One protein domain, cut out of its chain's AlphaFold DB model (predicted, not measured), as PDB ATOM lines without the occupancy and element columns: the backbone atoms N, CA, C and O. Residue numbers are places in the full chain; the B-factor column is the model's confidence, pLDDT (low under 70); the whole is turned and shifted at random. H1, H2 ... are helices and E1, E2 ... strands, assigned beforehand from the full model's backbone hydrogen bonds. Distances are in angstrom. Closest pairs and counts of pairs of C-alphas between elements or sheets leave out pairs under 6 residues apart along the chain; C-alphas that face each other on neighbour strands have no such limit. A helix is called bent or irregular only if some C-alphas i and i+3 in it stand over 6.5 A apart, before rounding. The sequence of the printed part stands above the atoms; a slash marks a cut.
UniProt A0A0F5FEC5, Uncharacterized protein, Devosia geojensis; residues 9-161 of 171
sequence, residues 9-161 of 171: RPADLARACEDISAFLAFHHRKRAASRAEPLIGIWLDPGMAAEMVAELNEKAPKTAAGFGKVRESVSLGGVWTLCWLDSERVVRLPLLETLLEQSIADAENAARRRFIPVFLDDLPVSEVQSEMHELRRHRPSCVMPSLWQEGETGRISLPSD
ATOM      1  N   ARG A   9     126.794 157.052  78.644       83.00
ATOM      2  CA  ARG A   9     128.021 156.655  77.936       83.00
ATOM      3  C   ARG A   9     128.030 155.154  77.685       83.00
ATOM      4  O   ARG A   9     127.822 154.397  78.627       83.00
ATOM      5  N   PRO A  10     128.372 154.690  76.468       84.88
ATOM      6  CA  PRO A  10     128.510 153.258  76.199       84.88
ATOM      7  C   PRO A  10     129.482 152.548  77.153       84.88
ATOM      8  O   PRO A  10     129.236 151.410  77.540       84.88
ATOM      9  N   ALA A  11     130.547 153.236  77.584       86.38
ATOM     10  CA  ALA A  11     131.520 152.717  78.549       86.38
ATOM     11  C   ALA A  11     130.914 152.414  79.932       86.38
ATOM     12  O   ALA A  11     131.455 151.598  80.671       86.38
ATOM     13  N   ASP A  12     129.786 153.040  80.268       89.50
ATOM     14  CA  ASP A  12     129.102 152.823  81.534       89.50
ATOM     15  C   ASP A  12     128.044 151.713  81.459       89.50
ATOM     16  O   ASP A  12     127.441 151.394  82.480       89.50
ATOM     17  N   LEU A  13     127.804 151.106  80.288       91.19
ATOM     18  CA  LEU A  13     126.726 150.127  80.104       91.19
ATOM     19  C   LEU A  13     126.826 148.951  81.083       91.19
ATOM     20  O   LEU A  13     125.821 148.587  81.684       91.19
ATOM     21  N   ALA A  14     128.021 148.386  81.273       91.56
ATOM     22  CA  ALA A  14     128.218 147.265  82.193       91.56
ATOM     23  C   ALA A  14     127.818 147.631  83.623       91.56
ATOM     24  O   ALA A  14     126.972 146.972  84.228       91.56
ATOM     25  N   ARG A  15     128.341 148.758  84.110       91.75
ATOM     26  CA  ARG A  15     127.997 149.293  85.425       91.75
ATOM     27  C   ARG A  15     126.508 149.625  85.537       91.75
ATOM     28  O   ARG A  15     125.895 149.323  86.551       91.75
ATOM     29  N   ALA A  16     125.910 150.215  84.503       92.81
ATOM     30  CA  ALA A  16     124.488 150.533  84.492       92.81
ATOM     31  C   ALA A  16     123.626 149.266  84.570       92.81
ATOM     32  O   ALA A  16     122.666 149.238  85.334       92.81
ATOM     33  N   CYS A  17     123.971 148.202  83.840       94.38
ATOM     34  CA  CYS A  17     123.270 146.922  83.935       94.38
ATOM     35  C   CYS A  17     123.354 146.327  85.348       94.38
ATOM     36  O   CYS A  17     122.341 145.843  85.853       94.38
ATOM     37  N   GLU A  18     124.518 146.385  85.999       93.56
ATOM     38  CA  GLU A  18     124.701 145.926  87.383       93.56
ATOM     39  C   GLU A  18     123.875 146.756  88.376       93.56
ATOM     40  O   GLU A  18     123.087 146.198  89.144       93.56
ATOM     41  N   ASP A  19     123.996 148.082  88.314       94.44
ATOM     42  CA  ASP A  19     123.299 149.015  89.202       94.44
ATOM     43  C   ASP A  19     121.772 148.911  89.041       94.44
ATOM     44  O   ASP A  19     121.043 148.829  90.034       94.44
ATOM     45  N   ILE A  20     121.273 148.858  87.798       94.25
ATOM     46  CA  ILE A  20     119.842 148.682  87.504       94.25
ATOM     47  C   ILE A  20     119.370 147.318  88.012       94.25
ATOM     48  O   ILE A  20     118.322 147.244  88.649       94.25
ATOM     49  N   SER A  21     120.138 146.245  87.799       94.50
ATOM     50  CA  SER A  21     119.786 144.912  88.309       94.50
ATOM     51  C   SER A  21     119.665 144.905  89.834       94.50
ATOM     52  O   SER A  21     118.693 144.380  90.377       94.50
ATOM     53  N   ALA A  22     120.619 145.521  90.537       93.00
ATOM     54  CA  ALA A  22     120.591 145.632  91.992       93.00
ATOM     55  C   ALA A  22     119.385 146.453  92.477       93.00
ATOM     56  O   ALA A  22     118.700 146.062  93.428       93.00
ATOM     57  N   PHE A  23     119.090 147.561  91.791       91.44
ATOM     58  CA  PHE A  23     117.930 148.397  92.076       91.44
ATOM     59  C   PHE A  23     116.613 147.629  91.877       91.44
ATOM     60  O   PHE A  23     115.761 147.626  92.770       91.44
ATOM     61  N   LEU A  24     116.454 146.934  90.747       89.06
ATOM     62  CA  LEU A  24     115.258 146.150  90.435       89.06
ATOM     63  C   LEU A  24     115.063 145.001  91.424       89.06
ATOM     64  O   LEU A  24     113.956 144.827  91.927       89.06
ATOM     65  N   ALA A  25     116.127 144.282  91.784       88.00
ATOM     66  CA  ALA A  25     116.060 143.214  92.778       88.00
ATOM     67  C   ALA A  25     115.606 143.735  94.154       88.00
ATOM     68  O   ALA A  25     114.784 143.109  94.829       88.00
ATOM     69  N   PHE A  26     116.104 144.902  94.577       87.12
ATOM     70  CA  PHE A  26     115.669 145.551  95.814       87.12
ATOM     71  C   PHE A  26     114.202 145.998  95.750       87.12
ATOM     72  O   PHE A  26     113.441 145.784  96.696       87.12
ATOM     73  N   HIS A  27     113.795 146.599  94.632       83.31
ATOM     74  CA  HIS A  27     112.443 147.104  94.434       83.31
ATOM     75  C   HIS A  27     111.404 145.974  94.328       83.31
ATOM     76  O   HIS A  27     110.347 146.045  94.957       83.31
ATOM     77  N   HIS A  28     111.735 144.886  93.628       80.81
ATOM     78  CA  HIS A  28     110.898 143.693  93.496       80.81
ATOM     79  C   HIS A  28     110.576 143.069  94.862       80.81
ATOM     80  O   HIS A  28     109.408 142.843  95.184       80.81
ATOM     81  N   ARG A  29     111.593 142.904  95.725       80.75
ATOM     82  CA  ARG A  29     111.418 142.392  97.099       80.75
ATOM     83  C   ARG A  29     110.460 143.239  97.937       80.75
ATOM     84  O   ARG A  29     109.772 142.702  98.797       80.75
ATOM     85  N   LYS A  30     110.409 144.554  97.703       80.69
ATOM     86  CA  LYS A  30     109.517 145.468  98.428       80.69
ATOM     87  C   LYS A  30     108.084 145.472  97.904       80.69
ATOM     88  O   LYS A  30     107.172 145.693  98.694       80.69
ATOM     89  N   ARG A  31     107.874 145.257  96.601       74.19
ATOM     90  CA  ARG A  31     106.538 145.311  95.979       74.19
ATOM     91  C   ARG A  31     105.719 144.022  96.132       74.19
ATOM     92  O   ARG A  31     104.558 144.032  95.740       74.19
ATOM     93  N   ALA A  32     106.284 142.944  96.691       68.38
ATOM     94  CA  ALA A  32     105.648 141.616  96.757       68.38
ATOM     95  C   ALA A  32     105.055 141.171  95.401       68.38
ATOM     96  O   ALA A  32     104.049 140.464  95.342       68.38
ATOM     97  N   ALA A  33     105.665 141.632  94.305       66.31
ATOM     98  CA  ALA A  33     105.240 141.287  92.964       66.31
ATOM     99  C   ALA A  33     105.624 139.832  92.676       66.31
ATOM    100  O   ALA A  33     106.641 139.337  93.159       66.31
ATOM    101  N   SER A  34     104.801 139.147  91.886       68.19
ATOM    102  CA  SER A  34     105.081 137.779  91.444       68.19
ATOM    103  C   SER A  34     106.085 137.716  90.292       68.19
ATOM    104  O   SER A  34     106.562 136.631  89.969       68.19
ATOM    105  N   ARG A  35     106.377 138.852  89.648       76.31
ATOM    106  CA  ARG A  35     107.264 138.950  88.488       76.31
ATOM    107  C   ARG A  35     107.885 140.340  88.395       76.31
ATOM    108  O   ARG A  35     107.236 141.337  88.727       76.31
ATOM    109  N   ALA A  36     109.109 140.403  87.877       79.75
ATOM    110  CA  ALA A  36     109.758 141.659  87.541       79.75
ATOM    111  C   ALA A  36     108.977 142.424  86.457       79.75
ATOM    112  O   ALA A  36     108.496 141.854  85.475       79.75
ATOM    113  N   GLU A  37     108.882 143.743  86.622       87.81
ATOM    114  CA  GLU A  37     108.407 144.618  85.553       87.81
ATOM    115  C   GLU A  37     109.410 144.564  84.380       87.81
ATOM    116  O   GLU A  37     110.626 144.593  84.611       87.81
ATOM    117  N   PRO A  38     108.936 144.468  83.125       90.75
ATOM    118  CA  PRO A  38     109.817 144.315  81.978       90.75
ATOM    119  C   PRO A  38     110.595 145.603  81.712       90.75
ATOM    120  O   PRO A  38     110.000 146.644  81.422       90.75
ATOM    121  N   LEU A  39     111.923 145.515  81.734       94.00
ATOM    122  CA  LEU A  39     112.802 146.467  81.072       94.00
ATOM    123  C   LEU A  39     112.760 146.152  79.575       94.00
ATOM    124  O   LEU A  39     113.147 145.067  79.157       94.00
ATOM    125  N   ILE A  40     112.253 147.076  78.762       94.00
ATOM    126  CA  ILE A  40     112.000 146.833  77.335       94.00
ATOM    127  C   ILE A  40     113.150 147.311  76.450       94.00
ATOM    128  O   ILE A  40     113.283 146.860  75.313       94.00
ATOM    129  N   GLY A  41     114.014 148.185  76.963       94.62
ATOM    130  CA  GLY A  41     115.181 148.641  76.228       94.62
ATOM    131  C   GLY A  41     116.108 149.542  77.029       94.62
ATOM    132  O   GLY A  41     115.716 150.133  78.037       94.62
ATOM    133  N   ILE A  42     117.338 149.648  76.539       94.62
ATOM    134  CA  ILE A  42     118.352 150.593  76.999       94.62
ATOM    135  C   ILE A  42     118.709 151.511  75.829       94.62
ATOM    136  O   ILE A  42     119.091 151.051  74.753       94.62
ATOM    137  N   TRP A  43     118.583 152.811  76.046       92.19
ATOM    138  CA  TRP A  43     118.970 153.859  75.118       92.19
ATOM    139  C   TRP A  43     120.354 154.385  75.487       92.19
ATOM    140  O   TRP A  43     120.553 154.902  76.583       92.19
ATOM    141  N   LEU A  44     121.318 154.235  74.582       89.44
ATOM    142  CA  LEU A  44     122.644 154.827  74.706       89.44
ATOM    143  C   LEU A  44     122.633 156.188  74.023       89.44
ATOM    144  O   LEU A  44     122.566 156.249  72.791       89.44
ATOM    145  N   ASP A  45     122.721 157.262  74.802       81.00
ATOM    146  CA  ASP A  45     122.735 158.619  74.258       81.00
ATOM    147  C   ASP A  45     123.629 159.557  75.081       81.00
ATOM    148  O   ASP A  45     123.259 159.943  76.193       81.00
ATOM    149  N   PRO A  46     124.793 159.957  74.535       63.78
ATOM    150  CA  PRO A  46     125.708 160.881  75.198       63.78
ATOM    151  C   PRO A  46     125.186 162.308  75.313       63.78
ATOM    152  O   PRO A  46     125.732 163.070  76.107       63.78
ATOM    153  N   GLY A  47     124.147 162.665  74.556       63.31
ATOM    154  CA  GLY A  47     123.534 163.990  74.592       63.31
ATOM    155  C   GLY A  47     122.233 164.057  75.391       63.31
ATOM    156  O   GLY A  47     121.703 165.150  75.569       63.31
ATOM    157  N   MET A  48     121.695 162.928  75.869       66.38
ATOM    158  CA  MET A  48     120.400 162.931  76.553       66.38
ATOM    159  C   MET A  48     120.543 163.504  77.966       66.38
ATOM    160  O   MET A  48     120.966 162.813  78.892       66.38
ATOM    161  N   ALA A  49     120.185 164.777  78.126       59.75
ATOM    162  CA  ALA A  49     120.074 165.429  79.423       59.75
ATOM    163  C   ALA A  49     118.880 164.868  80.217       59.75
ATOM    164  O   ALA A  49     117.904 164.383  79.641       59.75
ATOM    165  N   ALA A  50     118.919 164.987  81.549       59.28
ATOM    166  CA  ALA A  50     117.788 164.643  82.423       59.28
ATOM    167  C   ALA A  50     116.485 165.374  82.021       59.28
ATOM    168  O   ALA A  50     115.388 164.851  82.202       59.28
ATOM    169  N   GLU A  51     116.619 166.548  81.402       57.00
ATOM    170  CA  GLU A  51     115.542 167.372  80.841       57.00
ATOM    171  C   GLU A  51     114.759 166.648  79.728       57.00
ATOM    172  O   GLU A  51     113.549 166.819  79.610       57.00
ATOM    173  N   MET A  52     115.395 165.739  78.984       62.19
ATOM    174  CA  MET A  52     114.747 164.987  77.904       62.19
ATOM    175  C   MET A  52     113.740 163.951  78.431       62.19
ATOM    176  O   MET A  52     112.788 163.606  77.741       62.19
ATOM    177  N   VAL A  53     113.883 163.491  79.682       62.97
ATOM    178  CA  VAL A  53     112.857 162.658  80.341       62.97
ATOM    179  C   VAL A  53     111.585 163.466  80.616       62.97
ATOM    180  O   VAL A  53     110.482 162.926  80.523       62.97
ATOM    181  N   ALA A  54     111.715 164.765  80.898       62.22
ATOM    182  CA  ALA A  54     110.564 165.658  81.003       62.22
ATOM    183  C   ALA A  54     109.927 165.906  79.623       62.22
ATOM    184  O   ALA A  54     108.703 165.860  79.502       62.22
ATOM    185  N   GLU A  55     110.730 166.053  78.565       62.75
ATOM    186  CA  GLU A  55     110.225 166.204  77.190       62.75
ATOM    187  C   GLU A  55     109.521 164.951  76.642       62.75
ATOM    188  O   GLU A  55     108.553 165.068  75.878       62.75
ATOM    189  N   LEU A  56     109.934 163.749  77.072       67.00
ATOM    190  CA  LEU A  56     109.221 162.499  76.780       67.00
ATOM    191  C   LEU A  56     107.752 162.571  77.204       67.00
ATOM    192  O   LEU A  56     106.890 162.070  76.487       67.00
ATOM    193  N   ASN A  57     107.444 163.259  78.305       64.69
ATOM    194  CA  ASN A  57     106.074 163.426  78.784       64.69
ATOM    195  C   ASN A  57     105.245 164.439  77.990       64.69
ATOM    196  O   ASN A  57     104.022 164.289  77.908       64.69
ATOM    197  N   GLU A  58     105.879 165.463  77.418       60.41
ATOM    198  CA  GLU A  58     105.185 166.529  76.687       60.41
ATOM    199  C   GLU A  58     104.867 166.141  75.241       60.41
ATOM    200  O   GLU A  58     103.815 166.509  74.714       60.41
ATOM    201  N   LYS A  59     105.761 165.372  74.610       59.00
ATOM    202  CA  LYS A  59     105.677 164.991  73.193       59.00
ATOM    203  C   LYS A  59     105.287 163.524  72.971       59.00
ATOM    204  O   LYS A  59     105.265 163.095  71.820       59.00
ATOM    205  N   ALA A  60     104.976 162.763  74.028       56.81
ATOM    206  CA  ALA A  60     104.490 161.387  73.898       56.81
ATOM    207  C   ALA A  60     103.335 161.324  72.872       56.81
ATOM    208  O   ALA A  60     102.392 162.125  72.972       56.81
ATOM    209  N   PRO A  61     103.377 160.407  71.886       51.38
ATOM    210  CA  PRO A  61     102.354 160.336  70.852       51.38
ATOM    211  C   PRO A  61     100.963 160.160  71.476       51.38
ATOM    212  O   PRO A  61     100.699 159.179  72.163       51.38
ATOM    213  N   LYS A  62     100.031 161.083  71.195       51.31
ATOM    214  CA  LYS A  62      98.615 160.971  71.617       51.31
ATOM    215  C   LYS A  62      97.850 159.860  70.884       51.31
ATOM    216  O   LYS A  62      96.649 159.695  71.082       51.31
ATOM    217  N   THR A  63      98.510 159.147  69.979       43.59
ATOM    218  CA  THR A  63      97.922 158.073  69.183       43.59
ATOM    219  C   THR A  63      97.826 156.787  69.994       43.59
ATOM    220  O   THR A  63      98.737 156.463  70.750       43.59
ATOM    221  N   ALA A  64      96.772 156.003  69.761       41.22
ATOM    222  CA  ALA A  64      96.447 154.755  70.466       41.22
ATOM    223  C   ALA A  64      97.512 153.628  70.400       41.22
ATOM    224  O   ALA A  64      97.298 152.561  70.966       41.22
ATOM    225  N   ALA A  65      98.643 153.852  69.718       50.88
ATOM    226  CA  ALA A  65      99.774 152.930  69.592       50.88
ATOM    227  C   ALA A  65     101.094 153.462  70.203       50.88
ATOM    228  O   ALA A  65     102.129 152.811  70.074       50.88
ATOM    229  N   GLY A  66     101.084 154.642  70.836       56.97
ATOM    230  CA  GLY A  66     102.268 155.221  71.478       56.97
ATOM    231  C   GLY A  66     102.619 154.520  72.789       56.97
ATOM    232  O   GLY A  66     101.742 153.992  73.477       56.97
ATOM    233  N   PHE A  67     103.896 154.536  73.174       60.72
ATOM    234  CA  PHE A  67     104.229 154.319  74.580       60.72
ATOM    235  C   PHE A  67     103.682 155.510  75.368       60.72
ATOM    236  O   PHE A  67     103.788 156.653  74.924       60.72
ATOM    237  N   GLY A  68     103.004 155.233  76.481       61.53
ATOM    238  CA  GLY A  68     102.379 156.277  77.283       61.53
ATOM    239  C   GLY A  68     103.396 157.207  77.947       61.53
ATOM    240  O   GLY A  68     104.575 157.257  77.602       61.53
ATOM    241  N   LYS A  69     102.935 157.958  78.944       75.56
ATOM    242  CA  LYS A  69     103.786 158.903  79.676       75.56
ATOM    243  C   LYS A  69     104.818 158.173  80.536       75.56
ATOM    244  O   LYS A  69     104.563 157.081  81.044       75.56
ATOM    245  N   VAL A  70     105.963 158.807  80.758       79.38
ATOM    246  CA  VAL A  70     106.881 158.456  81.839       79.38
ATOM    247  C   VAL A  70     106.224 158.843  83.165       79.38
ATOM    248  O   VAL A  70     106.082 160.024  83.487       79.38
ATOM    249  N   ARG A  71     105.801 157.840  83.934       81.81
ATOM    250  CA  ARG A  71     105.125 158.024  85.224       81.81
ATOM    251  C   ARG A  71     106.095 158.433  86.326       81.81
ATOM    252  O   ARG A  71     105.782 159.293  87.142       81.81
ATOM    253  N   GLU A  72     107.236 157.764  86.374       84.44
ATOM    254  CA  GLU A  72     108.282 157.985  87.364       84.44
ATOM    255  C   GLU A  72     109.649 157.703  86.738       84.44
ATOM    256  O   GLU A  72     109.759 156.961  85.755       84.44
ATOM    257  N   SER A  73     110.688 158.317  87.295       87.75
ATOM    258  CA  SER A  73     112.068 158.083  86.887       87.75
ATOM    259  C   SER A  73     113.014 158.129  88.075       87.75
ATOM    260  O   SER A  73     112.836 158.935  88.988       87.75
ATOM    261  N   VAL A  74     114.056 157.305  88.029       89.06
ATOM    262  CA  VAL A  74     115.154 157.287  89.000       89.06
ATOM    263  C   VAL A  74     116.466 157.391  88.246       89.06
ATOM    264  O   VAL A  74     116.688 156.651  87.293       89.06
ATOM    265  N   SER A  75     117.348 158.271  88.704       88.94
ATOM    266  CA  SER A  75     118.688 158.439  88.146       88.94
ATOM    267  C   SER A  75     119.738 158.161  89.210       88.94
ATOM    268  O   SER A  75     119.559 158.528  90.374       88.94
ATOM    269  N   LEU A  76     120.858 157.559  88.811       87.69
ATOM    270  CA  LEU A  76     121.979 157.305  89.714       87.69
ATOM    271  C   LEU A  76     123.282 157.844  89.128       87.69
ATOM    272  O   LEU A  76     123.720 157.435  88.054       87.69
ATOM    273  N   GLY A  77     123.900 158.776  89.859       81.50
ATOM    274  CA  GLY A  77     125.254 159.271  89.589       81.50
ATOM    275  C   GLY A  77     125.469 159.903  88.211       81.50
ATOM    276  O   GLY A  77     126.613 159.979  87.774       81.50
ATOM    277  N   GLY A  78     124.404 160.299  87.502       80.12
ATOM    278  CA  GLY A  78     124.491 160.759  86.110       80.12
ATOM    279  C   GLY A  78     124.976 159.681  85.131       80.12
ATOM    280  O   GLY A  78     125.421 160.010  84.038       80.12
ATOM    281  N   VAL A  79     124.930 158.407  85.530       86.25
ATOM    282  CA  VAL A  79     125.366 157.263  84.718       86.25
ATOM    283  C   VAL A  79     124.201 156.728  83.899       86.25
ATOM    284  O   VAL A  79     124.309 156.519  82.688       86.25
ATOM    285  N   TRP A  80     123.069 156.544  84.573       90.81
ATOM    286  CA  TRP A  80     121.849 156.049  83.972       90.81
ATOM    287  C   TRP A  80     120.612 156.681  84.603       90.81
ATOM    288  O   TRP A  80     120.640 157.161  85.741       90.81
ATOM    289  N   THR A  81     119.518 156.636  83.848       90.56
ATOM    290  CA  THR A  81     118.169 156.973  84.304       90.56
ATOM    291  C   THR A  81     117.210 155.861  83.901       90.56
ATOM    292  O   THR A  81     117.163 155.487  82.736       90.56
ATOM    293  N   LEU A  82     116.463 155.317  84.855       91.69
ATOM    294  CA  LEU A  82     115.420 154.317  84.642       91.69
ATOM    295  C   LEU A  82     114.064 155.019  84.659       91.69
ATOM    296  O   LEU A  82     113.782 155.785  85.579       91.69
ATOM    297  N   CYS A  83     113.236 154.755  83.658       88.75
ATOM    298  CA  CYS A  83     111.954 155.411  83.444       88.75
ATOM    299  C   CYS A  83     110.835 154.372  83.369       88.75
ATOM    300  O   CYS A  83     110.918 153.429  82.580       88.75
ATOM    301  N   TRP A  84     109.766 154.576  84.134       89.19
ATOM    302  CA  TRP A  84     108.565 153.745  84.091       89.19
ATOM    303  C   TRP A  84     107.564 154.322  83.109       89.19
ATOM    304  O   TRP A  84     107.142 155.470  83.236       89.19
ATOM    305  N   LEU A  85     107.150 153.496  82.161       86.00
ATOM    306  CA  LEU A  85     106.179 153.825  81.136       86.00
ATOM    307  C   LEU A  85     104.778 153.422  81.585       86.00
ATOM    308  O   LEU A  85     104.525 152.275  81.983       86.00
ATOM    309  N   ASP A  86     103.851 154.360  81.444       80.81
ATOM    310  CA  ASP A  86     102.422 154.132  81.600       80.81
ATOM    311  C   ASP A  86     101.855 153.460  80.344       80.81
ATOM    312  O   ASP A  86     101.162 154.058  79.525       80.81
ATOM    313  N   SER A  87     102.256 152.206  80.139       76.12
ATOM    314  CA  SER A  87     101.782 151.364  79.048       76.12
ATOM    315  C   SER A  87     101.288 150.025  79.583       76.12
ATOM    316  O   SER A  87     101.930 149.380  80.428       76.12
ATOM    317  N   GLU A  88     100.152 149.586  79.043       74.62
ATOM    318  CA  GLU A  88      99.596 148.251  79.271       74.62
ATOM    319  C   GLU A  88     100.370 147.167  78.509       74.62
ATOM    320  O   GLU A  88     100.292 145.992  78.858       74.62
ATOM    321  N   ARG A  89     101.134 147.551  77.476       81.06
ATOM    322  CA  ARG A  89     101.850 146.631  76.580       81.06
ATOM    323  C   ARG A  89     103.316 147.017  76.408       81.06
ATOM    324  O   ARG A  89     103.715 148.163  76.623       81.06
ATOM    325  N   VAL A  90     104.128 146.050  75.997       81.62
ATOM    326  CA  VAL A  90     105.507 146.300  75.567       81.62
ATOM    327  C   VAL A  90     105.485 146.964  74.187       81.62
ATOM    328  O   VAL A  90     104.797 146.501  73.286       81.62
ATOM    329  N   VAL A  91     106.202 148.080  74.045       83.88
ATOM    330  CA  VAL A  91     106.077 149.025  72.917       83.88
ATOM    331  C   VAL A  91     107.458 149.504  72.450       83.88
ATOM    332  O   VAL A  91     107.744 150.697  72.421       83.88
ATOM    333  N   ARG A  92     108.355 148.564  72.114       91.62
ATOM    334  CA  ARG A  92     109.765 148.872  71.798       91.62
ATOM    335  C   ARG A  92     109.942 149.721  70.539       91.62
ATOM    336  O   ARG A  92     110.716 150.671  70.577       91.62
ATOM    337  N   LEU A  93     109.245 149.400  69.445       89.75
ATOM    338  CA  LEU A  93     109.368 150.162  68.196       89.75
ATOM    339  C   LEU A  93     108.831 151.599  68.347       89.75
ATOM    340  O   LEU A  93     109.606 152.516  68.083       89.75
ATOM    341  N   PRO A  94     107.603 151.832  68.862       86.88
ATOM    342  CA  PRO A  94     107.136 153.191  69.139       86.88
ATOM    343  C   PRO A  94     108.068 153.967  70.078       86.88
ATOM    344  O   PRO A  94     108.336 155.141  69.839       86.88
ATOM    345  N   LEU A  95     108.606 153.310  71.118       86.75
ATOM    346  CA  LEU A  95     109.593 153.917  72.016       86.75
ATOM    347  C   LEU A  95     110.837 154.381  71.258       86.75
ATOM    348  O   LEU A  95     111.255 155.527  71.402       86.75
ATOM    349  N   LEU A  96     111.415 153.503  70.440       88.06
ATOM    350  CA  LEU A  96     112.591 153.821  69.639       88.06
ATOM    351  C   LEU A  96     112.341 155.008  68.702       88.06
ATOM    352  O   LEU A  96     113.199 155.879  68.578       88.06
ATOM    353  N   GLU A  97     111.183 155.059  68.050       85.81
ATOM    354  CA  GLU A  97     110.853 156.146  67.129       85.81
ATOM    355  C   GLU A  97     110.781 157.497  67.832       85.81
ATOM    356  O   GLU A  97     111.433 158.440  67.388       85.81
ATOM    357  N   THR A  98     110.110 157.591  68.978       81.56
ATOM    358  CA  THR A  98     110.074 158.863  69.709       81.56
ATOM    359  C   THR A  98     111.415 159.215  70.341       81.56
ATOM    360  O   THR A  98     111.778 160.388  70.343       81.56
ATOM    361  N   LEU A  99     112.197 158.245  70.836       82.50
ATOM    362  CA  LEU A  99     113.558 158.522  71.315       82.50
ATOM    363  C   LEU A  99     114.414 159.148  70.205       82.50
ATOM    364  O   LEU A  99     115.166 160.092  70.451       82.50
ATOM    365  N   LEU A 100     114.268 158.669  68.967       81.06
ATOM    366  CA  LEU A 100     114.944 159.240  67.805       81.06
ATOM    367  C   LEU A 100     114.426 160.640  67.453       81.06
ATOM    368  O   LEU A 100     115.241 161.520  67.182       81.06
ATOM    369  N   GLU A 101     113.109 160.856  67.476       77.81
ATOM    370  CA  GLU A 101     112.489 162.160  67.198       77.81
ATOM    371  C   GLU A 101     112.888 163.234  68.213       77.81
ATOM    372  O   GLU A 101     113.115 164.388  67.856       77.81
ATOM    373  N   GLN A 102     113.006 162.873  69.488       72.38
ATOM    374  CA  GLN A 102     113.365 163.835  70.532       72.38
ATOM    375  C   GLN A 102     114.845 164.180  70.533       72.38
ATOM    376  O   GLN A 102     115.237 165.278  70.912       72.38
ATOM    377  N   SER A 103     115.672 163.276  70.025       66.81
ATOM    378  CA  SER A 103     117.112 163.456  70.002       66.81
ATOM    379  C   SER A 103     117.598 164.293  68.788       66.81
ATOM    380  O   SER A 103     118.795 164.448  68.548       66.81
ATOM    381  N   ILE A 104     116.699 164.888  67.991       58.72
ATOM    382  CA  ILE A 104     117.019 165.623  66.741       58.72
ATOM    383  C   ILE A 104     117.940 166.853  66.941       58.72
ATOM    384  O   ILE A 104     118.536 167.321  65.973       58.72
ATOM    385  N   ALA A 105     118.141 167.345  68.167       56.75
ATOM    386  CA  ALA A 105     118.911 168.570  68.418       56.75
ATOM    387  C   ALA A 105     120.420 168.493  68.077       56.75
ATOM    388  O   ALA A 105     121.048 169.538  67.931       56.75
ATOM    389  N   ASP A 106     121.002 167.297  67.909       62.97
ATOM    390  CA  ASP A 106     122.442 167.144  67.651       62.97
ATOM    391  C   ASP A 106     122.750 166.040  66.620       62.97
ATOM    392  O   ASP A 106     122.774 164.841  66.919       62.97
ATOM    393  N   ALA A 107     122.986 166.460  65.373       60.34
ATOM    394  CA  ALA A 107     123.299 165.573  64.255       60.34
ATOM    395  C   ALA A 107     124.642 164.836  64.420       60.34
ATOM    396  O   ALA A 107     124.802 163.743  63.872       60.34
ATOM    397  N   GLU A 108     125.590 165.389  65.182       63.66
ATOM    398  CA  GLU A 108     126.905 164.776  65.395       63.66
ATOM    399  C   GLU A 108     126.795 163.558  66.326       63.66
ATOM    400  O   GLU A 108     127.416 162.513  66.103       63.66
ATOM    401  N   ASN A 109     125.913 163.647  67.323       65.88
ATOM    402  CA  ASN A 109     125.653 162.563  68.264       65.88
ATOM    403  C   ASN A 109     124.627 161.537  67.758       65.88
ATOM    404  O   ASN A 109     124.646 160.388  68.209       65.88
ATOM    405  N   ALA A 110     123.801 161.882  66.764       68.44
ATOM    406  CA  ALA A 110     122.811 160.976  66.178       68.44
ATOM    407  C   ALA A 110     123.406 159.641  65.698       68.44
ATOM    408  O   ALA A 110     122.832 158.578  65.939       68.44
ATOM    409  N   ALA A 111     124.598 159.672  65.096       71.69
ATOM    410  CA  ALA A 111     125.279 158.475  64.601       71.69
ATOM    411  C   ALA A 111     125.792 157.541  65.715       71.69
ATOM    412  O   ALA A 111     126.105 156.375  65.450       71.69
ATOM    413  N   ARG A 112     125.884 158.024  66.959       77.56
ATOM    414  CA  ARG A 112     126.382 157.272  68.125       77.56
ATOM    415  C   ARG A 112     125.267 156.674  68.974       77.56
ATOM    416  O   ARG A 112     125.549 155.836  69.825       77.56
ATOM    417  N   ARG A 113     124.015 157.058  68.717       85.19
ATOM    418  CA  ARG A 113     122.859 156.578  69.474       85.19
ATOM    419  C   ARG A 113     122.561 155.134  69.164       85.19
ATOM    420  O   ARG A 113     122.539 154.721  67.998       85.19
ATOM    421  N   ARG A 114     122.330 154.360  70.212       90.12
ATOM    422  CA  ARG A 114     122.026 152.942  70.082       90.12
ATOM    423  C   ARG A 114     120.866 152.575  70.977       90.12
ATOM    424  O   ARG A 114     120.798 153.002  72.123       90.12
ATOM    425  N   PHE A 115     119.998 151.732  70.453       93.25
ATOM    426  CA  PHE A 115     118.958 151.079  71.219       93.25
ATOM    427  C   PHE A 115     119.322 149.618  71.403       93.25
ATOM    428  O   PHE A 115     119.580 148.908  70.431       93.25
ATOM    429  N   ILE A 116     119.336 149.176  72.651       95.19
ATOM    430  CA  ILE A 116     119.532 147.787  73.036       95.19
ATOM    431  C   ILE A 116     118.177 147.256  73.503       95.19
ATOM    432  O   ILE A 116     117.736 147.616  74.597       95.19
ATOM    433  N   PRO A 117     117.493 146.423  72.706       96.50
ATOM    434  CA  PRO A 117     116.267 145.769  73.141       96.50
ATOM    435  C   PRO A 117     116.560 144.821  74.306       96.50
ATOM    436  O   PRO A 117     117.530 144.063  74.265       96.50
ATOM    437  N   VAL A 118     115.715 144.846  75.332       96.50
ATOM    438  CA  VAL A 118     115.816 143.928  76.474       96.50
ATOM    439  C   VAL A 118     114.564 143.056  76.505       96.50
ATOM    440  O   VAL A 118     113.450 143.571  76.388       96.50
ATOM    441  N   PHE A 119     114.744 141.740  76.604       95.69
ATOM    442  CA  PHE A 119     113.668 140.745  76.629       95.69
ATOM    443  C   PHE A 119     113.682 139.971  77.937       95.69
ATOM    444  O   PHE A 119     114.745 139.755  78.512       95.69
ATOM    445  N   LEU A 120     112.508 139.530  78.386       93.75
ATOM    446  CA  LEU A 120     112.434 138.573  79.482       93.75
ATOM    447  C   LEU A 120     112.918 137.201  79.001       93.75
ATOM    448  O   LEU A 120     112.718 136.835  77.842       93.75
ATOM    449  N   ASP A 121     113.583 136.475  79.888       93.81
ATOM    450  CA  ASP A 121     114.193 135.169  79.621       93.81
ATOM    451  C   ASP A 121     113.190 134.032  79.381       93.81
ATOM    452  O   ASP A 121     113.550 133.002  78.815       93.81
ATOM    453  N   ASP A 122     111.926 134.232  79.745       91.12
ATOM    454  CA  ASP A 122     110.825 133.302  79.498       91.12
ATOM    455  C   ASP A 122     110.097 133.538  78.163       91.12
ATOM    456  O   ASP A 122     109.170 132.795  77.829       91.12
ATOM    457  N   LEU A 123     110.494 134.552  77.380       92.25
ATOM    458  CA  LEU A 123     109.888 134.803  76.074       92.25
ATOM    459  C   LEU A 123     110.320 133.756  75.034       92.25
ATOM    460  O   LEU A 123     111.508 133.431  74.931       92.25
ATOM    461  N   PRO A 124     109.393 133.273  74.182       94.69
ATOM    462  CA  PRO A 124     109.740 132.365  73.097       94.69
ATOM    463  C   PRO A 124     110.768 132.980  72.143       94.69
ATOM    464  O   PRO A 124     110.603 134.097  71.649       94.69
ATOM    465  N   VAL A 125     111.799 132.206  71.794       93.38
ATOM    466  CA  VAL A 125     112.867 132.645  70.876       93.38
ATOM    467  C   VAL A 125     112.306 133.139  69.537       93.38
ATOM    468  O   VAL A 125     112.825 134.101  68.976       93.38
ATOM    469  N   SER A 126     111.230 132.528  69.035       95.69
ATOM    470  CA  SER A 126     110.558 132.951  67.800       95.69
ATOM    471  C   SER A 126     109.953 134.353  67.895       95.69
ATOM    472  O   SER A 126     110.020 135.109  66.928       95.69
ATOM    473  N   GLU A 127     109.393 134.718  69.050       94.69
ATOM    474  CA  GLU A 127     108.835 136.055  69.280       94.69
ATOM    475  C   GLU A 127     109.954 137.095  69.334       94.69
ATOM    476  O   GLU A 127     109.896 138.102  68.628       94.69
ATOM    477  N   VAL A 128     111.027 136.793  70.072       95.25
ATOM    478  CA  VAL A 128     112.220 137.649  70.144       95.25
ATOM    479  C   VAL A 128     112.825 137.856  68.756       95.25
ATOM    480  O   VAL A 128     113.141 138.980  68.378       95.25
ATOM    481  N   GLN A 129     112.961 136.795  67.955       95.56
ATOM    482  CA  GLN A 129     113.490 136.894  66.594       95.56
ATOM    483  C   GLN A 129     112.596 137.730  65.674       95.56
ATOM    484  O   GLN A 129     113.118 138.552  64.920       95.56
ATOM    485  N   SER A 130     111.276 137.542  65.745       95.56
ATOM    486  CA  SER A 130     110.315 138.318  64.956       95.56
ATOM    487  C   SER A 130     110.393 139.807  65.294       95.56
ATOM    488  O   SER A 130     110.527 140.639  64.398       95.56
ATOM    489  N   GLU A 131     110.391 140.151  66.583       95.44
ATOM    490  CA  GLU A 131     110.462 141.547  67.022       95.44
ATOM    491  C   GLU A 131     111.831 142.173  66.711       95.44
ATOM    492  O   GLU A 131     111.915 143.298  66.218       95.44
ATOM    493  N   MET A 132     112.926 141.433  66.904       96.44
ATOM    494  CA  MET A 132     114.263 141.895  66.515       96.44
ATOM    495  C   MET A 132     114.383 142.127  65.007       96.44
ATOM    496  O   MET A 132     115.062 143.069  64.588       96.44
ATOM    497  N   HIS A 133     113.745 141.288  64.188       95.50
ATOM    498  CA  HIS A 133     113.685 141.488  62.743       95.50
ATOM    499  C   HIS A 133     112.937 142.779  62.401       95.50
ATOM    500  O   HIS A 133     113.430 143.578  61.606       95.50
ATOM    501  N   GLU A 134     111.793 143.023  63.040       94.62
ATOM    502  CA  GLU A 134     111.005 144.238  62.844       94.62
ATOM    503  C   GLU A 134     111.778 145.502  63.249       94.62
ATOM    504  O   GLU A 134     111.896 146.435  62.449       94.62
ATOM    505  N   LEU A 135     112.380 145.519  64.441       94.88
ATOM    506  CA  LEU A 135     113.175 146.648  64.933       94.88
ATOM    507  C   LEU A 135     114.337 146.976  63.984       94.88
ATOM    508  O   LEU A 135     114.535 148.133  63.608       94.88
ATOM    509  N   ARG A 136     115.085 145.956  63.548       94.44
ATOM    510  CA  ARG A 136     116.224 146.134  62.631       94.44
ATOM    511  C   ARG A 136     115.792 146.520  61.225       94.44
ATOM    512  O   ARG A 136     116.505 147.276  60.575       94.44
ATOM    513  N   ARG A 137     114.636 146.046  60.754       94.25
ATOM    514  CA  ARG A 137     114.079 146.452  59.459       94.25
ATOM    515  C   ARG A 137     113.773 147.949  59.434       94.25
ATOM    516  O   ARG A 137     114.050 148.596  58.428       94.25
ATOM    517  N   HIS A 138     113.236 148.494  60.525       90.81
ATOM    518  CA  HIS A 138     112.907 149.917  60.615       90.81
ATOM    519  C   HIS A 138     114.133 150.788  60.924       90.81
ATOM    520  O   HIS A 138     114.257 151.879  60.370       90.81
ATOM    521  N   ARG A 139     115.048 150.332  61.794       89.00
ATOM    522  CA  ARG A 139     116.189 151.127  62.299       89.00
ATOM    523  C   ARG A 139     117.510 150.326  62.320       89.00
ATOM    524  O   ARG A 139     118.085 150.109  63.391       89.00
ATOM    525  N   PRO A 140     118.044 149.917  61.155       85.88
ATOM    526  CA  PRO A 140     119.132 148.932  61.061       85.88
ATOM    527  C   PRO A 140     120.452 149.363  61.712       85.88
ATOM    528  O   PRO A 140     121.167 148.527  62.254       85.88
ATOM    529  N   SER A 141     120.783 150.654  61.685       84.88
ATOM    530  CA  SER A 141     122.036 151.192  62.237       84.88
ATOM    531  C   SER A 141     121.955 151.580  63.718       84.88
ATOM    532  O   SER A 141     122.976 151.904  64.324       84.88
ATOM    533  N   CYS A 142     120.753 151.571  64.298       89.00
ATOM    534  CA  CYS A 142     120.513 152.022  65.668       89.00
ATOM    535  C   CYS A 142     120.294 150.850  66.635       89.00
ATOM    536  O   CYS A 142     120.652 150.947  67.806       89.00
ATOM    537  N   VAL A 143     119.740 149.737  66.152       93.06
ATOM    538  CA  VAL A 143     119.385 148.585  66.987       93.06
ATOM    539  C   VAL A 143     120.584 147.654  67.172       93.06
ATOM    540  O   VAL A 143     121.078 147.044  66.224       93.06
ATOM    541  N   MET A 144     121.030 147.518  68.416       92.56
ATOM    542  CA  MET A 144     122.093 146.605  68.835       92.56
ATOM    543  C   MET A 144     121.582 145.159  68.980       92.56
ATOM    544  O   MET A 144     120.390 144.890  68.790       92.56
ATOM    545  N   PRO A 145     122.458 144.176  69.270       93.31
ATOM    546  CA  PRO A 145     122.018 142.897  69.826       93.31
ATOM    547  C   PRO A 145     121.077 143.088  71.028       93.31
ATOM    548  O   PRO A 145     120.958 144.184  71.569       93.31
ATOM    549  N   SER A 146     120.338 142.048  71.396       94.94
ATOM    550  CA  SER A 146     119.434 142.116  72.542       94.94
ATOM    551  C   SER A 146     120.122 141.673  73.827       94.94
ATOM    552  O   SER A 146     121.053 140.867  73.794       94.94
ATOM    553  N   LEU A 147     119.610 142.152  74.959       95.81
ATOM    554  CA  LEU A 147     119.930 141.630  76.287       95.81
ATOM    555  C   LEU A 147     118.743 140.879  76.874       95.81
ATOM    556  O   LEU A 147     117.611 140.988  76.394       95.81
ATOM    557  N   TRP A 148     119.024 140.149  77.946       95.44
ATOM    558  CA  TRP A 148     118.046 139.337  78.652       95.44
ATOM    559  C   TRP A 148     117.872 139.830  80.080       95.44
ATOM    560  O   TRP A 148     118.853 140.147  80.749       95.44
ATOM    561  N   GLN A 149     116.628 139.884  80.532       95.38
ATOM    562  CA  GLN A 149     116.236 140.183  81.897       95.38
ATOM    563  C   GLN A 149     115.606 138.932  82.513       95.38
ATOM    564  O   GLN A 149     114.675 138.360  81.956       95.38
ATOM    565  N   GLU A 150     116.096 138.539  83.679       93.06
ATOM    566  CA  GLU A 150     115.573 137.414  84.447       93.06
ATOM    567  C   GLU A 150     114.217 137.766  85.072       93.06
ATOM    568  O   GLU A 150     114.104 138.759  85.799       93.06
ATOM    569  N   GLY A 151     113.185 136.957  84.813       87.69
ATOM    570  CA  GLY A 151     111.818 137.237  85.269       87.69
ATOM    571  C   GLY A 151     111.632 137.269  86.793       87.69
ATOM    572  O   GLY A 151     110.788 138.021  87.288       87.69
ATOM    573  N   GLU A 152     112.420 136.488  87.540       86.12
ATOM    574  CA  GLU A 152     112.311 136.374  89.004       86.12
ATOM    575  C   GLU A 152     113.039 137.494  89.756       86.12
ATOM    576  O   GLU A 152     112.545 138.021  90.756       86.12
ATOM    577  N   THR A 153     114.242 137.847  89.300       85.00
ATOM    578  CA  THR A 153     115.143 138.762  90.019       85.00
ATOM    579  C   THR A 153     115.194 140.153  89.392       85.00
ATOM    580  O   THR A 153     115.612 141.108  90.047       85.00
ATOM    581  N   GLY A 154     114.787 140.274  88.125       89.38
ATOM    582  CA  GLY A 154     114.977 141.468  87.310       89.38
ATOM    583  C   GLY A 154     116.421 141.677  86.847       89.38
ATOM    584  O   GLY A 154     116.721 142.745  86.316       89.38
ATOM    585  N   ARG A 155     117.319 140.700  87.048       93.31
ATOM    586  CA  ARG A 155     118.736 140.803  86.680       93.31
ATOM    587  C   ARG A 155     118.915 140.870  85.168       93.31
ATOM    588  O   ARG A 155     118.362 140.056  84.438       93.31
ATOM    589  N   ILE A 156     119.744 141.799  84.713       95.12
ATOM    590  CA  ILE A 156     120.084 141.988  83.304       95.12
ATOM    591  C   ILE A 156     121.381 141.238  83.004       95.12
ATOM    592  O   ILE A 156     122.410 141.467  83.638       95.12
ATOM    593  N   SER A 157     121.338 140.350  82.018       91.69
ATOM    594  CA  SER A 157     122.492 139.578  81.564       91.69
ATOM    595  C   SER A 157     123.197 140.311  80.430       91.69
ATOM    596  O   SER A 157     122.679 140.371  79.314       91.69
ATOM    597  N   LEU A 158     124.381 140.850  80.724       88.62
ATOM    598  CA  LEU A 158     125.281 141.459  79.747       88.62
ATOM    599  C   LEU A 158     126.417 140.478  79.407       88.62
ATOM    600  O   LEU A 158     127.217 140.164  80.291       88.62
ATOM    601  N   PRO A 159     126.513 139.979  78.160       85.38
ATOM    602  CA  PRO A 159     127.650 139.169  77.728       85.38
ATOM    603  C   PRO A 159     128.980 139.920  77.892       85.38
ATOM    604  O   PRO A 159     129.052 141.127  77.661       85.38
ATOM    605  N   SER A 160     130.050 139.221  78.273       74.56
ATOM    606  CA  SER A 160     131.355 139.846  78.547       74.56
ATOM    607  C   SER A 160     131.984 140.536  77.326       74.56
ATOM    608  O   SER A 160     132.769 141.461  77.488       74.56
ATOM    609  N   ASP A 161     131.611 140.125  76.114       73.62
ATOM    610  CA  ASP A 161     132.084 140.627  74.818       73.62
ATOM    611  C   ASP A 161     131.102 141.609  74.146       73.62
ATOM    612  O   ASP A 161     131.250 141.980  72.978       73.62
TER     613      ASP A 161
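AT A GLANCE: This is residues 9 to 161 of the 171 residues of an uncharacterized protein of Devosia geojensis (UniProt A0A0F5FEC5). A small three-stranded sheet, E1, E4 and E5, sits in the middle, with the long helix H1 over one face and H3 and H5 over the other. The hairpin E2 and E3 lies beside the E1 edge of this sheet, and H2 packs between that hairpin and H3, while the short H4 lies at the periphery. The printed part has 153 residues with five named helices and five named strands, in the order H1 E1 H2 E2 E3 H3 H4 E4 H5 E5. The larger sheet runs E1 E4 E5 and is mixed; the other is antiparallel. The class is mixed, helices and strands, and the whole is compact and rounded, with a radius of gyration of the C-alphas of 15.0 A and spans of 41 by 37 by 35 A.

HOW THE PARTS SIT: In the larger sheet, the inner strand E4, residues 114 to 120, is antiparallel to E1, residues 39 to 44, with N 42 and O 116 2.8 A apart, within hydrogen-bond range. E4 is parallel to E5, residues 147 to 149, with N 149 and O 119 at 2.8 A. The pairing is staggered: E4 pairs with E1 over residues 114 to 117 and with E5 over 118 to 120. H1, residues 10 to 31, is on this sheet at a height of 9.3 A, over E1 and only just not over E4, on which 2 of its C-alphas fall. H3, residues 92 to 105, is on the opposite face at a height of 9.4 A, over E1 and along the strands. H5, residues 125 to 138, is on the same face as H3; E4, H5 and E5 form a strand-helix-strand unit, two parallel neighbour strands with a helix between, and its crossover is right-handed. H3 and H5 are close but not clearly touching, with the C-alphas of Leu 93 and Leu 135 closest at 6.1 A. E2, residues 70 to 76, and E3, residues 80 to 85, form an antiparallel hairpin, with N 82 and O 74 at 2.8 A. E3 and E1 are near each other, with 11 pairs of C-alphas within 10 A. H2, residues 51 to 59, touches H3 at a steep tilt of 65 degrees, opposite ways, by residues 98 to 102 of H3 alone; the closest C-alphas are those of Met 52 and Gln 102, 7.6 A. H4, residues 107 to 110, is close to H3 but not clearly touching, with the C-alphas of Ser 103 and Ala 110 closest at 7.3 A. Every O i to N i+4 pair is within hydrogen-bond range in H5, against 16 of 18 in H1, 3 of 5 in H2 and 8 of 10 in H3; H4 is too short for such a pair.

IN THESE COORDINATES: H1 begins at C-alpha 10, (128.510, 153.258, 76.199), and measures 30.6 A, with a kink of 30 degrees near residue 17. H1 and H3 are irregular: C-alphas 11 and 14 are 7.3 A apart, and C-alphas 102 and 105 are 7.6 A apart. H3 measures 22.0 A, H5 20.1 A and E4 19.7 A. E5 ends at C-alpha 149, (116.236, 140.183, 81.897).

THE WHOLE: The C-alphas of Ala 32 and Glu 108 are the two farthest apart, at 44.4 A. The printed part has no cut, and no link between named elements is long. Residues 150 to 161 hold no named element, though residues 156 to 157 pair antiparallel with 148 to 149 of E5. The mean pLDDT of the printed part is 82.1, with residues 32 to 34, 46 to 68 and 103 to 110 under 70.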